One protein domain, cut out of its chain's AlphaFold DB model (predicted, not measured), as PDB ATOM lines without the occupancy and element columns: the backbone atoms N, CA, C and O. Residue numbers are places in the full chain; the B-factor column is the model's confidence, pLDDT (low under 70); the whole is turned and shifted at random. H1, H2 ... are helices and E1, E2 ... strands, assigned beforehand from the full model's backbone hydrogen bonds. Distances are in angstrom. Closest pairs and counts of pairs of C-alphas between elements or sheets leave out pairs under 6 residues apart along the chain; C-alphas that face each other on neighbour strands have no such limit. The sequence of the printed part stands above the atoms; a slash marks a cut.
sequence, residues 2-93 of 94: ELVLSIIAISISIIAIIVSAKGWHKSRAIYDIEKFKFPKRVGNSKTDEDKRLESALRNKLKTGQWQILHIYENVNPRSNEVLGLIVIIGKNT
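AT A GLANCE: This is residues 2 to 93 of the 94 residues of an uncharacterized protein of Candidatus Portnoybacteria bacterium CG10_big_fil_rev_8_21_14_0_10_44_7 (UniProt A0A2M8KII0). A long helix, H1, sticks out as an arm from a small body, a strongly twisted three-stranded sheet with H2 over one face and the other bare. The 92 printed residues hold H1, E1, H2, E2, E3; the antiparallel sheet runs E1, E3, E2, and the class is mixed. The whole is extended, radius of gyration of the C-alphas 21.6 A, spanning 71 by 36 by 13 A.

HOW THE PARTS SIT: H1, residues 2 to 27, stands free. E1, residues 30 to 37, neighbours E3, residues 82 to 92; N 32 and O 90 are 2.9 A apart, within hydrogen-bond range. H2, residues 48 to 62, is on the sheet, making two layers, at a height over the sheet of 10.0 A; its C-alpha closest to E1 is Leu 53, 7.1 A from that of Lys 37. E2, residues 66 to 75, forms a hairpin with E3; N 67 and O 89 are 2.8 A apart. E1, H2 and E2 make a split strand-helix-strand unit, E3 between its strands, with a right-handed crossover. In H1 and H2 every O i to N i+4 pair is within range.

IN THESE COORDINATES: H1 runs 37.4 A from C-alpha 2 at (14.821, 45.477, -30.524); E1 spans 22.6 A, H2 20.9 A, E2 25.4 A, and E3 30.4 A to C-alpha 92 at (21.728, 2.446, -38.755).

THE WHOLE: The printed part has no cut and no long link. The pLDDT is under 70 in 40 residues, among them 72 to 93.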
ATOM      1  N   GLU A   2      13.915  46.562 -30.961       72.56
ATOM      2  CA  GLU A   2      14.821  45.477 -30.524       72.56
ATOM      3  C   GLU A   2      14.121  44.294 -29.824       72.56
ATOM      4  O   GLU A   2      14.275  43.148 -30.229       72.56
ATOM      5  N   LEU A   3      13.279  44.559 -28.817       83.44
ATOM      6  CA  LEU A   3      12.617  43.503 -28.032       83.44
ATOM      7  C   LEU A   3      11.687  42.614 -28.878       83.44
ATOM      8  O   LEU A   3      11.617  41.404 -28.680       83.44
ATOM      9  N   VAL A   4      10.988  43.217 -29.843       85.44
ATOM     10  CA  VAL A   4      10.053  42.516 -30.735       85.44
ATOM     11  C   VAL A   4      10.823  41.613 -31.696       85.44
ATOM     12  O   VAL A   4      10.443  40.460 -31.890       85.44
ATOM     13  N   LEU A   5      11.944  42.102 -32.232       86.19
ATOM     14  CA  LEU A   5      12.845  41.314 -33.075       86.19
ATOM     15  C   LEU A   5      13.430  40.119 -32.311       86.19
ATOM     16  O   LEU A   5      13.419  39.004 -32.830       86.19
ATOM     17  N   SER A   6      13.851  40.317 -31.059       86.81
ATOM     18  CA  SER A   6      14.370  39.240 -30.208       86.81
ATOM     19  C   SER A   6      13.328  38.154 -29.932       86.81
ATOM     20  O   SER A   6      13.633  36.966 -30.030       86.81
ATOM     21  N   ILE A   7      12.077  38.532 -29.650       91.75
ATOM     22  CA  ILE A   7      10.983  37.572 -29.424       91.75
ATOM     23  C   ILE A   7      10.688  36.768 -30.697       91.75
ATOM     24  O   ILE A   7      10.496  35.550 -30.630       91.75
ATOM     25  N   ILE A   8      10.693  37.418 -31.863       90.88
ATOM     26  CA  ILE A   8      10.491  36.751 -33.154       90.88
ATOM     27  C   ILE A   8      11.631  35.761 -33.433       90.88
ATOM     28  O   ILE A   8      11.367  34.613 -33.787       90.88
ATOM     29  N   ALA A   9      12.886  36.156 -33.210       88.62
ATOM     30  CA  ALA A   9      14.047  35.292 -33.424       88.62
ATOM     31  C   ALA A   9      14.035  34.047 -32.515       88.62
ATOM     32  O   ALA A   9      14.306  32.930 -32.973       88.62
ATOM     33  N   ILE A  10      13.657  34.216 -31.243       92.75
ATOM     34  CA  ILE A  10      13.502  33.109 -30.288       92.75
ATOM     35  C   ILE A  10      12.376  32.173 -30.740       92.75
ATOM     36  O   ILE A  10      12.555  30.956 -30.766       92.75
ATOM     37  N   SER A  11      11.241  32.731 -31.160       92.25
ATOM     38  CA  SER A  11      10.084  31.953 -31.616       92.25
ATOM     39  C   SER A  11      10.414  31.111 -32.852       92.25
ATOM     40  O   SER A  11      10.112  29.919 -32.888       92.25
ATOM     41  N   ILE A  12      11.105  31.696 -33.838       91.50
ATOM     42  CA  ILE A  12      11.557  30.981 -35.040       91.50
ATOM     43  C   ILE A  12      12.536  29.861 -34.667       91.50
ATOM     44  O   ILE A  12      12.402  28.742 -35.162       91.50
ATOM     45  N   SER A  13      13.476  30.127 -33.756       90.62
ATOM     46  CA  SER A  13      14.447  29.126 -33.296       90.62
ATOM     47  C   SER A  13      13.764  27.930 -32.626       90.62
ATOM     48  O   SER A  13      14.090  26.782 -32.926       90.62
ATOM     49  N   ILE A  14      12.764  28.175 -31.772       92.31
ATOM     50  CA  ILE A  14      11.986  27.114 -31.115       92.31
ATOM     51  C   ILE A  14      11.232  26.272 -32.150       92.31
ATOM     52  O   ILE A  14      11.280  25.041 -32.105       92.31
ATOM     53  N   ILE A  15      10.568  26.913 -33.116       92.69
ATOM     54  CA  ILE A  15       9.836  26.208 -34.178       92.69
ATOM     55  C   ILE A  15      10.796  25.350 -35.014       92.69
ATOM     56  O   ILE A  15      10.494  24.187 -35.289       92.69
ATOM     57  N   ALA A  16      11.974  25.874 -35.364       89.62
ATOM     58  CA  ALA A  16      12.987  25.142 -36.121       89.62
ATOM     59  C   ALA A  16      13.475  23.887 -35.380       89.62
ATOM     60  O   ALA A  16      13.592  22.817 -35.988       89.62
ATOM     61  N   ILE A  17      13.696  23.984 -34.065       89.94
ATOM     62  CA  ILE A  17      14.072  22.840 -33.222       89.94
ATOM     63  C   ILE A  17      12.961  21.786 -33.226       89.94
ATOM     64  O   ILE A  17      13.239  20.608 -33.441       89.94
ATOM     65  N   ILE A  18      11.700  22.192 -33.050       89.88
ATOM     66  CA  ILE A  18      10.557  21.266 -33.016       89.88
ATOM     67  C   ILE A  18      10.391  20.534 -34.354       89.88
ATOM     68  O   ILE A  18      10.192  19.317 -34.369       89.88
ATOM     69  N   VAL A  19      10.477  21.247 -35.480       87.12
ATOM     70  CA  VAL A  19      10.353  20.648 -36.821       87.12
ATOM     71  C   VAL A  19      11.500  19.674 -37.082       87.12
ATOM     72  O   VAL A  19      11.255  18.546 -37.515       87.12
ATOM     73  N   SER A  20      12.731  20.064 -36.749       83.50
ATOM     74  CA  SER A  20      13.919  19.222 -36.921       83.50
ATOM     75  C   SER A  20      13.854  17.968 -36.048       83.50
ATOM     76  O   SER A  20      14.097  16.865 -36.533       83.50
ATOM     77  N   ALA A  21      13.435  18.103 -34.787       80.62
ATOM     78  CA  ALA A  21      13.263  16.981 -33.870       80.62
ATOM     79  C   ALA A  21      12.156  16.021 -34.329       80.62
ATOM     80  O   ALA A  21      12.346  14.807 -34.294       80.62
ATOM     81  N   LYS A  22      11.016  16.534 -34.821       80.12
ATOM     82  CA  LYS A  22       9.949  15.699 -35.402       80.12
ATOM     83  C   LYS A  22      10.417  14.972 -36.662       80.12
ATOM     84  O   LYS A  22      10.126  13.786 -36.815       80.12
ATOM     85  N   GLY A  23      11.151  15.658 -37.538       72.00
ATOM     86  CA  GLY A  23      11.757  15.062 -38.730       72.00
ATOM     87  C   GLY A  23      12.733  13.943 -38.367       72.00
ATOM     88  O   GLY A  23      12.629  12.835 -38.892       72.00
ATOM     89  N   TRP A  24      13.609  14.192 -37.393       70.94
ATOM     90  CA  TRP A  24      14.559  13.207 -36.885       70.94
ATOM     91  C   TRP A  24      13.866  12.009 -36.229       70.94
ATOM     92  O   TRP A  24      14.180  10.865 -36.547       70.94
ATOM     93  N   HIS A  25      12.879  12.248 -35.360       68.56
ATOM     94  CA  HIS A  25      12.139  11.188 -34.674       68.56
ATOM     95  C   HIS A  25      11.330  10.319 -35.647       68.56
ATOM     96  O   HIS A  25      11.203   9.115 -35.439       68.56
ATOM     97  N   LYS A  26      10.780  10.907 -36.716       62.31
ATOM     98  CA  LYS A  26      10.054  10.158 -37.749       62.31
ATOM     99  C   LYS A  26      11.000   9.395 -38.677       62.31
ATOM    100  O   LYS A  26      10.674   8.288 -39.089       62.31
ATOM    101  N   SER A  27      12.158   9.973 -38.993       63.28
ATOM    102  CA  SER A  27      13.160   9.333 -39.845       63.28
ATOM    103  C   SER A  27      13.857   8.179 -39.117       63.28
ATOM    104  O   SER A  27      14.045   7.120 -39.713       63.28
ATOM    105  N   ARG A  28      14.240   8.365 -37.837       57.34
ATOM    106  CA  ARG A  28      15.108   7.468 -37.030       57.34
ATOM    107  C   ARG A  28      16.345   6.942 -37.777       57.34
ATOM    108  O   ARG A  28      17.023   6.042 -37.298       57.34
ATOM    109  N   ALA A  29      16.646   7.494 -38.946       57.03
ATOM    110  CA  ALA A  29      17.678   7.015 -39.829       57.03
ATOM    111  C   ALA A  29      18.923   7.835 -39.539       57.03
ATOM    112  O   ALA A  29      19.119   8.928 -40.067       57.03
ATOM    113  N   ILE A  30      19.736   7.305 -38.634       60.75
ATOM    114  CA  ILE A  30      21.142   7.667 -38.593       60.75
ATOM    115  C   ILE A  30      21.766   6.922 -39.768       60.75
ATOM    116  O   ILE A  30      21.620   5.707 -39.890       60.75
ATOM    117  N   TYR A  31      22.360   7.669 -40.686       62.47
ATOM    118  CA  TYR A  31      22.971   7.105 -41.874       62.47
ATOM    119  C   TYR A  31      24.474   7.006 -41.660       62.47
ATOM    120  O   TYR A  31      25.130   8.028 -41.461       62.47
ATOM    121  N   ASP A  32      25.018   5.796 -41.725       65.19
ATOM    122  CA  ASP A  32      26.462   5.606 -41.785       65.19
ATOM    123  C   ASP A  32      26.910   5.807 -43.233       65.19
ATOM    124  O   ASP A  32      26.452   5.114 -44.143       65.19
ATOM    125  N   ILE A  33      27.771   6.799 -43.460       66.81
ATOM    126  CA  ILE A  33      28.298   7.112 -44.789       66.81
ATOM    127  C   ILE A  33      29.691   6.513 -44.900       66.81
ATOM    128  O   ILE A  33      30.609   6.922 -44.189       66.81
ATOM    129  N   GLU A  34      29.869   5.590 -45.840       67.62
ATOM    130  CA  GLU A  34      31.160   4.968 -46.091       67.62
ATOM    131  C   GLU A  34      31.606   5.153 -47.536       67.62
ATOM    132  O   GLU A  34      30.832   5.033 -48.489       67.62
ATOM    133  N   LYS A  35      32.894   5.456 -47.691       70.19
ATOM    134  CA  LYS A  35      33.552   5.615 -48.982       70.19
ATOM    135  C   LYS A  35      34.236   4.307 -49.356       70.19
ATOM    136  O   LYS A  35      35.209   3.916 -48.718       70.19
ATOM    137  N   PHE A  36      33.760   3.664 -50.413       72.12
ATOM    138  CA  PHE A  36      34.355   2.460 -50.980       72.12
ATOM    139  C   PHE A  36      35.103   2.767 -52.269       72.12
ATOM    140  O   PHE A  36      34.607   3.491 -53.130       72.12
ATOM    141  N   LYS A  37      36.289   2.176 -52.431       67.31
ATOM    142  CA  LYS A  37      36.974   2.144 -53.726       67.31
ATOM    143  C   LYS A  37      36.416   0.997 -54.557       67.31
ATOM    144  O   LYS A  37      36.331  -0.131 -54.071       67.31
ATOM    145  N   PHE A  38      36.040   1.293 -55.792       68.12
ATOM    146  CA  PHE A  38      35.657   0.282 -56.763       68.12
ATOM    147  C   PHE A  38      36.905  -0.412 -57.319       68.12
ATOM    148  O   PHE A  38      37.968   0.219 -57.381       68.12
ATOM    149  N   PRO A  39      36.803  -1.684 -57.738       65.00
ATOM    150  CA  PRO A  39      37.835  -2.302 -58.553       65.00
ATOM    151  C   PRO A  39      38.172  -1.425 -59.767       65.00
ATOM    152  O   PRO A  39      37.283  -1.006 -60.508       65.00
ATOM    153  N   LYS A  40      39.465  -1.150 -59.967       65.50
ATOM    154  CA  LYS A  40      39.982  -0.357 -61.098       65.50
ATOM    155  C   LYS A  40      39.833  -1.096 -62.427       65.50
ATOM    156  O   LYS A  40      39.878  -0.481 -63.488       65.50
ATOM    157  N   ARG A  41      39.725  -2.425 -62.379       66.81
ATOM    158  CA  ARG A  41      39.692  -3.305 -63.549       66.81
ATOM    159  C   ARG A  41      38.450  -4.188 -63.526       66.81
ATOM    160  O   ARG A  41      37.966  -4.573 -62.464       66.81
ATOM    161  N   VAL A  42      37.928  -4.524 -64.705       67.19
ATOM    162  CA  VAL A  42      36.682  -5.294 -64.868       67.19
ATOM    163  C   VAL A  42      36.905  -6.595 -65.642       67.19
ATOM    164  O   VAL A  42      37.876  -6.751 -66.385       67.19
ATOM    165  N   GLY A  43      36.011  -7.567 -65.446       68.81
ATOM    166  CA  GLY A  43      36.094  -8.877 -66.102       68.81
ATOM    167  C   GLY A  43      37.404  -9.616 -65.808       68.81
ATOM    168  O   GLY A  43      37.862  -9.649 -64.666       68.81
ATOM    169  N   ASN A  44      38.024 -10.177 -66.849       72.19
ATOM    170  CA  ASN A  44      39.245 -10.990 -66.742       72.19
ATOM    171  C   ASN A  44      40.505 -10.186 -66.375       72.19
ATOM    172  O   ASN A  44      41.535 -10.777 -66.072       72.19
ATOM    173  N   SER A  45      40.433  -8.852 -66.385       74.19
ATOM    174  CA  SER A  45      41.549  -7.972 -66.011       74.19
ATOM    175  C   SER A  45      41.609  -7.655 -64.512       74.19
ATOM    176  O   SER A  45      42.537  -6.973 -64.073       74.19
ATOM    177  N   LYS A  46      40.638  -8.146 -63.725       76.94
ATOM    178  CA  LYS A  46      40.577  -7.942 -62.274       76.94
ATOM    179  C   LYS A  46      41.812  -8.510 -61.587       76.94
ATOM    180  O   LYS A  46      42.078  -9.711 -61.653       76.94
ATOM    181  N   THR A  47      42.511  -7.645 -60.864       83.50
ATOM    182  CA  THR A  47      43.518  -8.066 -59.890       83.50
ATOM    183  C   THR A  47      42.851  -8.765 -58.701       83.50
ATOM    184  O   THR A  47      41.634  -8.690 -58.511       83.50
ATOM    185  N   ASP A  48      43.626  -9.449 -57.865       84.56
ATOM    186  CA  ASP A  48      43.071 -10.046 -56.644       84.56
ATOM    187  C   ASP A  48      42.597  -8.982 -55.642       84.56
ATOM    188  O   ASP A  48      41.637  -9.208 -54.902       84.56
ATOM    189  N   GLU A  49      43.191  -7.786 -55.680       81.75
ATOM    190  CA  GLU A  49      42.723  -6.626 -54.921       81.75
ATOM    191  C   GLU A  49      41.340  -6.161 -55.406       81.75
ATOM    192  O   GLU A  49      40.433  -5.970 -54.595       81.75
ATOM    193  N   ASP A  50      41.140  -6.091 -56.726       76.38
ATOM    194  CA  ASP A  50      39.850  -5.754 -57.337       76.38
ATOM    195  C   ASP A  50      38.745  -6.739 -56.909       76.38
ATOM    196  O   ASP A  50      37.656  -6.330 -56.496       76.38
ATOM    197  N   LYS A  51      39.039  -8.047 -56.933       81.81
ATOM    198  CA  LYS A  51      38.100  -9.094 -56.486       81.81
ATOM    199  C   LYS A  51      37.772  -8.966 -54.996       81.81
ATOM    200  O   LYS A  51      36.623  -9.160 -54.595       81.81
ATOM    201  N   ARG A  52      38.767  -8.636 -54.165       83.81
ATOM    202  CA  ARG A  52      38.587  -8.459 -52.717       83.81
ATOM    203  C   ARG A  52      37.689  -7.261 -52.405       83.81
ATOM    204  O   ARG A  52      36.786  -7.393 -51.578       83.81
ATOM    205  N   LEU A  53      37.906  -6.125 -53.071       81.56
ATOM    206  CA  LEU A  53      37.097  -4.911 -52.909       81.56
ATOM    207  C   LEU A  53      35.640  -5.139 -53.329       81.56
ATOM    208  O   LEU A  53      34.717  -4.773 -52.603       81.56
ATOM    209  N   GLU A  54      35.426  -5.806 -54.460       81.50
ATOM    210  CA  GLU A  54      34.086  -6.132 -54.947       81.50
ATOM    211  C   GLU A  54      33.343  -7.110 -54.028       81.50
ATOM    212  O   GLU A  54      32.158  -6.924 -53.750       81.50
ATOM    213  N   SER A  55      34.032  -8.135 -53.520       84.50
ATOM    214  CA  SER A  55      33.454  -9.091 -52.570       84.50
ATOM    215  C   SER A  55      33.043  -8.405 -51.261       84.50
ATOM    216  O   SER A  55      31.933  -8.615 -50.766       84.50
ATOM    217  N   ALA A  56      33.883  -7.504 -50.737       83.62
ATOM    218  CA  ALA A  56      33.564  -6.711 -49.551       83.62
ATOM    219  C   ALA A  56      32.336  -5.809 -49.770       83.62
ATOM    220  O   ALA A  56      31.439  -5.771 -48.923       83.62
ATOM    221  N   LEU A  57      32.262  -5.142 -50.926       80.12
ATOM    222  CA  LEU A  57      31.114  -4.326 -51.318       80.12
ATOM    223  C   LEU A  57      29.830  -5.163 -51.403       80.12
ATOM    224  O   LEU A  57      28.811  -4.799 -50.815       80.12
ATOM    225  N   ARG A  58      29.877  -6.316 -52.084       83.38
ATOM    226  CA  ARG A  58      28.733  -7.236 -52.191       83.38
ATOM    227  C   ARG A  58      28.256  -7.723 -50.830       83.38
ATOM    228  O   ARG A  58      27.049  -7.764 -50.607       83.38
ATOM    229  N   ASN A  59      29.170  -8.058 -49.923       85.25
ATOM    230  CA  ASN A  59      28.811  -8.507 -48.579       85.25
ATOM    231  C   ASN A  59      28.077  -7.420 -47.789       85.25
ATOM    232  O   ASN A  59      27.099  -7.735 -47.117       85.25
ATOM    233  N   LYS A  60      28.482  -6.148 -47.917       79.50
ATOM    234  CA  LYS A  60      27.774  -5.028 -47.277       79.50
ATOM    235  C   LYS A  60      26.393  -4.791 -47.872       79.50
ATOM    236  O   LYS A  60      25.427  -4.676 -47.130       79.50
ATOM    237  N   LEU A  61      26.273  -4.771 -49.197       81.06
ATOM    238  CA  LEU A  61      24.980  -4.556 -49.856       81.06
ATOM    239  C   LEU A  61      23.999  -5.711 -49.603       81.06
ATOM    240  O   LEU A  61      22.796  -5.487 -49.485       81.06
ATOM    241  N   LYS A  62      24.502  -6.945 -49.457       84.00
ATOM    242  CA  LYS A  62      23.677  -8.131 -49.179       84.00
ATOM    243  C   LYS A  62      22.931  -8.044 -47.845       84.00
ATOM    244  O   LYS A  62      21.889  -8.678 -47.712       84.00
ATOM    245  N   THR A  63      23.416  -7.271 -46.870       80.12
ATOM    246  CA  THR A  63      22.715  -7.138 -45.583       80.12
ATOM    247  C   THR A  63      21.412  -6.342 -45.697       80.12
ATOM    248  O   THR A  63      20.649  -6.300 -44.737       80.12
ATOM    249  N   GLY A  64      21.151  -5.684 -46.837       73.38
ATOM    250  CA  GLY A  64      19.962  -4.851 -47.057       73.38
ATOM    251  C   GLY A  64      19.951  -3.553 -46.243       73.38
ATOM    252  O   GLY A  64      19.079  -2.711 -46.438       73.38
ATOM    253  N   GLN A  65      20.930  -3.366 -45.355       76.31
ATOM    254  CA  GLN A  65      21.103  -2.152 -44.565       76.31
ATOM    255  C   GLN A  65      21.866  -1.076 -45.331       76.31
ATOM    256  O   GLN A  65      21.778   0.085 -44.958       76.31
ATOM    257  N   TRP A  66      22.593  -1.441 -46.389       74.44
ATOM    258  CA  TRP A  66      23.456  -0.545 -47.153       74.44
ATOM    259  C   TRP A  66      22.936  -0.343 -48.572       74.44
ATOM    260  O   TRP A  66      22.556  -1.299 -49.248       74.44
ATOM    261  N   GLN A  67      22.965   0.899 -49.044       76.56
ATOM    262  CA  GLN A  67      22.558   1.288 -50.390       76.56
ATOM    263  C   GLN A  67      23.634   2.152 -51.045       76.56
ATOM    264  O   GLN A  67      24.259   2.988 -50.395       76.56
ATOM    265  N   ILE A  68      23.850   1.957 -52.345       78.25
ATOM    266  CA  ILE A  68      24.729   2.826 -53.130       78.25
ATOM    267  C   ILE A  68      23.998   4.149 -53.350       78.25
ATOM    268  O   ILE A  68      22.936   4.163 -53.966       78.25
ATOM    269  N   LEU A  69      24.569   5.249 -52.860       75.31
ATOM    270  CA  LEU A  69      24.017   6.582 -53.083       75.31
ATOM    271  C   LEU A  69      24.572   7.200 -54.365       75.31
ATOM    272  O   LEU A  69      23.829   7.764 -55.165       75.31
ATOM    273  N   HIS A  70      25.891   7.137 -54.536       68.94
ATOM    274  CA  HIS A  70      26.552   7.783 -55.658       68.94
ATOM    275  C   HIS A  70      27.848   7.073 -56.021       68.94
ATOM    276  O   HIS A  70      28.568   6.593 -55.144       68.94
ATOM    277  N   ILE A  71      28.148   7.039 -57.316       71.06
ATOM    278  CA  ILE A  71      29.404   6.532 -57.856       71.06
ATOM    279  C   ILE A  71      30.105   7.726 -58.491       71.06
ATOM    280  O   ILE A  71      29.619   8.287 -59.466       71.06
ATOM    281  N   TYR A  72      31.221   8.137 -57.904       68.50
ATOM    282  CA  TYR A  72      32.088   9.157 -58.471       68.50
ATOM    283  C   TYR A  72      33.202   8.474 -59.241       68.50
ATOM    284  O   TYR A  72      33.958   7.688 -58.675       68.50
ATOM    285  N   GLU A  73      33.359   8.816 -60.508       65.69
ATOM    286  CA  GLU A  73      34.565   8.474 -61.246       65.69
ATOM    287  C   GLU A  73      35.568   9.605 -61.048       65.69
ATOM    288  O   GLU A  73      35.459  10.674 -61.645       65.69
ATOM    289  N   ASN A  74      36.538   9.402 -60.154       59.41
ATOM    290  CA  ASN A  74      37.666  10.313 -60.071       59.41
ATOM    291  C   ASN A  74      38.698   9.877 -61.109       59.41
ATOM    292  O   ASN A  74      39.483   8.954 -60.878       59.41
ATOM    293  N   VAL A  75      38.655  10.518 -62.273       58.72
ATOM    294  CA  VAL A  75      39.698  10.393 -63.287       58.72
ATOM    295  C   VAL A  75      40.825  11.325 -62.874       58.72
ATOM    296  O   VAL A  75      40.710  12.541 -63.006       58.72
ATOM    297  N   ASN A  76      41.920  10.775 -62.347       56.84
ATOM    298  CA  ASN A  76      43.103  11.587 -62.099       56.84
ATOM    299  C   ASN A  76      43.740  11.938 -63.460       56.84
ATOM    300  O   ASN A  76      44.264  11.034 -64.122       56.84
ATOM    301  N   PRO A  77      43.755  13.220 -63.880       56.78
ATOM    302  CA  PRO A  77      44.236  13.615 -65.205       56.78
ATOM    303  C   PRO A  77      45.734  13.350 -65.413       56.78
ATOM    304  O   PRO A  77      46.221  13.435 -66.534       56.78
ATOM    305  N   ARG A  78      46.482  13.024 -64.346       59.28
ATOM    306  CA  ARG A  78      47.908  12.669 -64.417       59.28
ATOM    307  C   ARG A  78      48.203  11.174 -64.488       59.28
ATOM    308  O   ARG A  78      49.325  10.834 -64.840       59.28
ATOM    309  N   SER A  79      47.270  10.293 -64.122       56.25
ATOM    310  CA  SER A  79      47.575   8.858 -64.005       56.25
ATOM    311  C   SER A  79      46.728   7.940 -64.882       56.25
ATOM    312  O   SER A  79      46.954   6.735 -64.843       56.25
ATOM    313  N   ASN A  80      45.776   8.457 -65.675       54.38
ATOM    314  CA  ASN A  80      44.795   7.642 -66.419       54.38
ATOM    315  C   ASN A  80      44.079   6.589 -65.542       54.38
ATOM    316  O   ASN A  80      43.447   5.663 -66.048       54.38
ATOM    317  N   GLU A  81      44.161   6.718 -64.215       50.78
ATOM    318  CA  GLU A  81      43.506   5.816 -63.287       50.78
ATOM    319  C   GLU A  81      42.104   6.347 -63.019       50.78
ATOM    320  O   GLU A  81      41.933   7.425 -62.445       50.78
ATOM    321  N   VAL A  82      41.103   5.563 -63.413       55.25
ATOM    322  CA  VAL A  82      39.725   5.760 -62.970       55.25
ATOM    323  C   VAL A  82      39.627   5.199 -61.555       55.25
ATOM    324  O   VAL A  82      39.582   3.988 -61.341       55.25
ATOM    325  N   LEU A  83      39.645   6.079 -60.558       58.16
ATOM    326  CA  LEU A  83      39.322   5.726 -59.182       58.16
ATOM    327  C   LEU A  83      37.810   5.878 -59.012       58.16
ATOM    328  O   LEU A  83      37.317   6.961 -58.701       58.16
ATOM    329  N   GLY A  84      37.070   4.789 -59.222       60.09
ATOM    330  CA  GLY A  84      35.664   4.733 -58.836       60.09
ATOM    331  C   GLY A  84      35.546   4.843 -57.314       60.09
ATOM    332  O   GLY A  84      36.054   3.989 -56.587       60.09
ATOM    333  N   LEU A  85      34.907   5.894 -56.815       58.41
ATOM    334  CA  LEU A  85      34.550   6.077 -55.415       58.41
ATOM    335  C   LEU A  85      33.043   5.878 -55.279       58.41
ATOM    336  O   LEU A  85      32.257   6.695 -55.749       58.41
ATOM    337  N   ILE A  86      32.635   4.817 -54.597       64.75
ATOM    338  CA  ILE A  86      31.239   4.594 -54.243       64.75
ATOM    339  C   ILE A  86      30.990   5.161 -52.854       64.75
ATOM    340  O   ILE A  86      31.657   4.789 -51.890       64.75
ATOM    341  N   VAL A  87      30.000   6.039 -52.744       59.44
ATOM    342  CA  VAL A  87      29.425   6.423 -51.460       59.44
ATOM    343  C   VAL A  87      28.282   5.466 -51.164       59.44
ATOM    344  O   VAL A  87      27.294   5.416 -51.900       59.44
ATOM    345  N   ILE A  88      28.436   4.698 -50.093       67.56
ATOM    346  CA  ILE A  88      27.417   3.783 -49.594       67.56
ATOM    347  C   ILE A  88      26.815   4.389 -48.336       67.56
ATOM    348  O   ILE A  88      27.535   4.865 -47.459       67.56
ATOM    349  N   ILE A  89      25.494   4.357 -48.260       62.84
ATOM    350  CA  ILE A  89      24.718   4.798 -47.114       62.84
ATOM    351  C   ILE A  89      24.126   3.571 -46.433       62.84
ATOM    352  O   ILE A  89      23.333   2.843 -47.029       62.84
ATOM    353  N   GLY A  90      24.524   3.344 -45.188       65.00
ATOM    354  CA  GLY A  90      23.938   2.358 -44.295       65.00
ATOM    355  C   GLY A  90      22.820   2.983 -43.470       65.00
ATOM    356  O   GLY A  90      23.033   4.026 -42.861       65.00
ATOM    357  N   LYS A  91      21.636   2.370 -43.401       62.72
ATOM    358  CA  LYS A  91      20.625   2.725 -42.398       62.72
ATOM    359  C   LYS A  91      21.020   2.081 -41.072       62.72
ATOM    360  O   LYS A  91      20.904   0.866 -40.912       62.72
ATOM    361  N   ASN A  92      21.445   2.892 -40.111       59.34
ATOM    362  CA  ASN A  92      21.728   2.446 -38.755       59.34
ATOM    363  C   ASN A  92      20.396   2.286 -38.006       59.34
ATOM    364  O   ASN A  92      19.831   3.236 -37.462       59.34
ATOM    365  N   THR A  93      19.837   1.078 -38.058       55.31
ATOM    366  CA  THR A  93      18.723   0.669 -37.199       55.31
ATOM    367  C   THR A  93      19.296   0.254 -35.847       55.31
ATOM    368  O   THR A  93      19.566  -0.928 -35.639       55.31
TER     369      THR A  93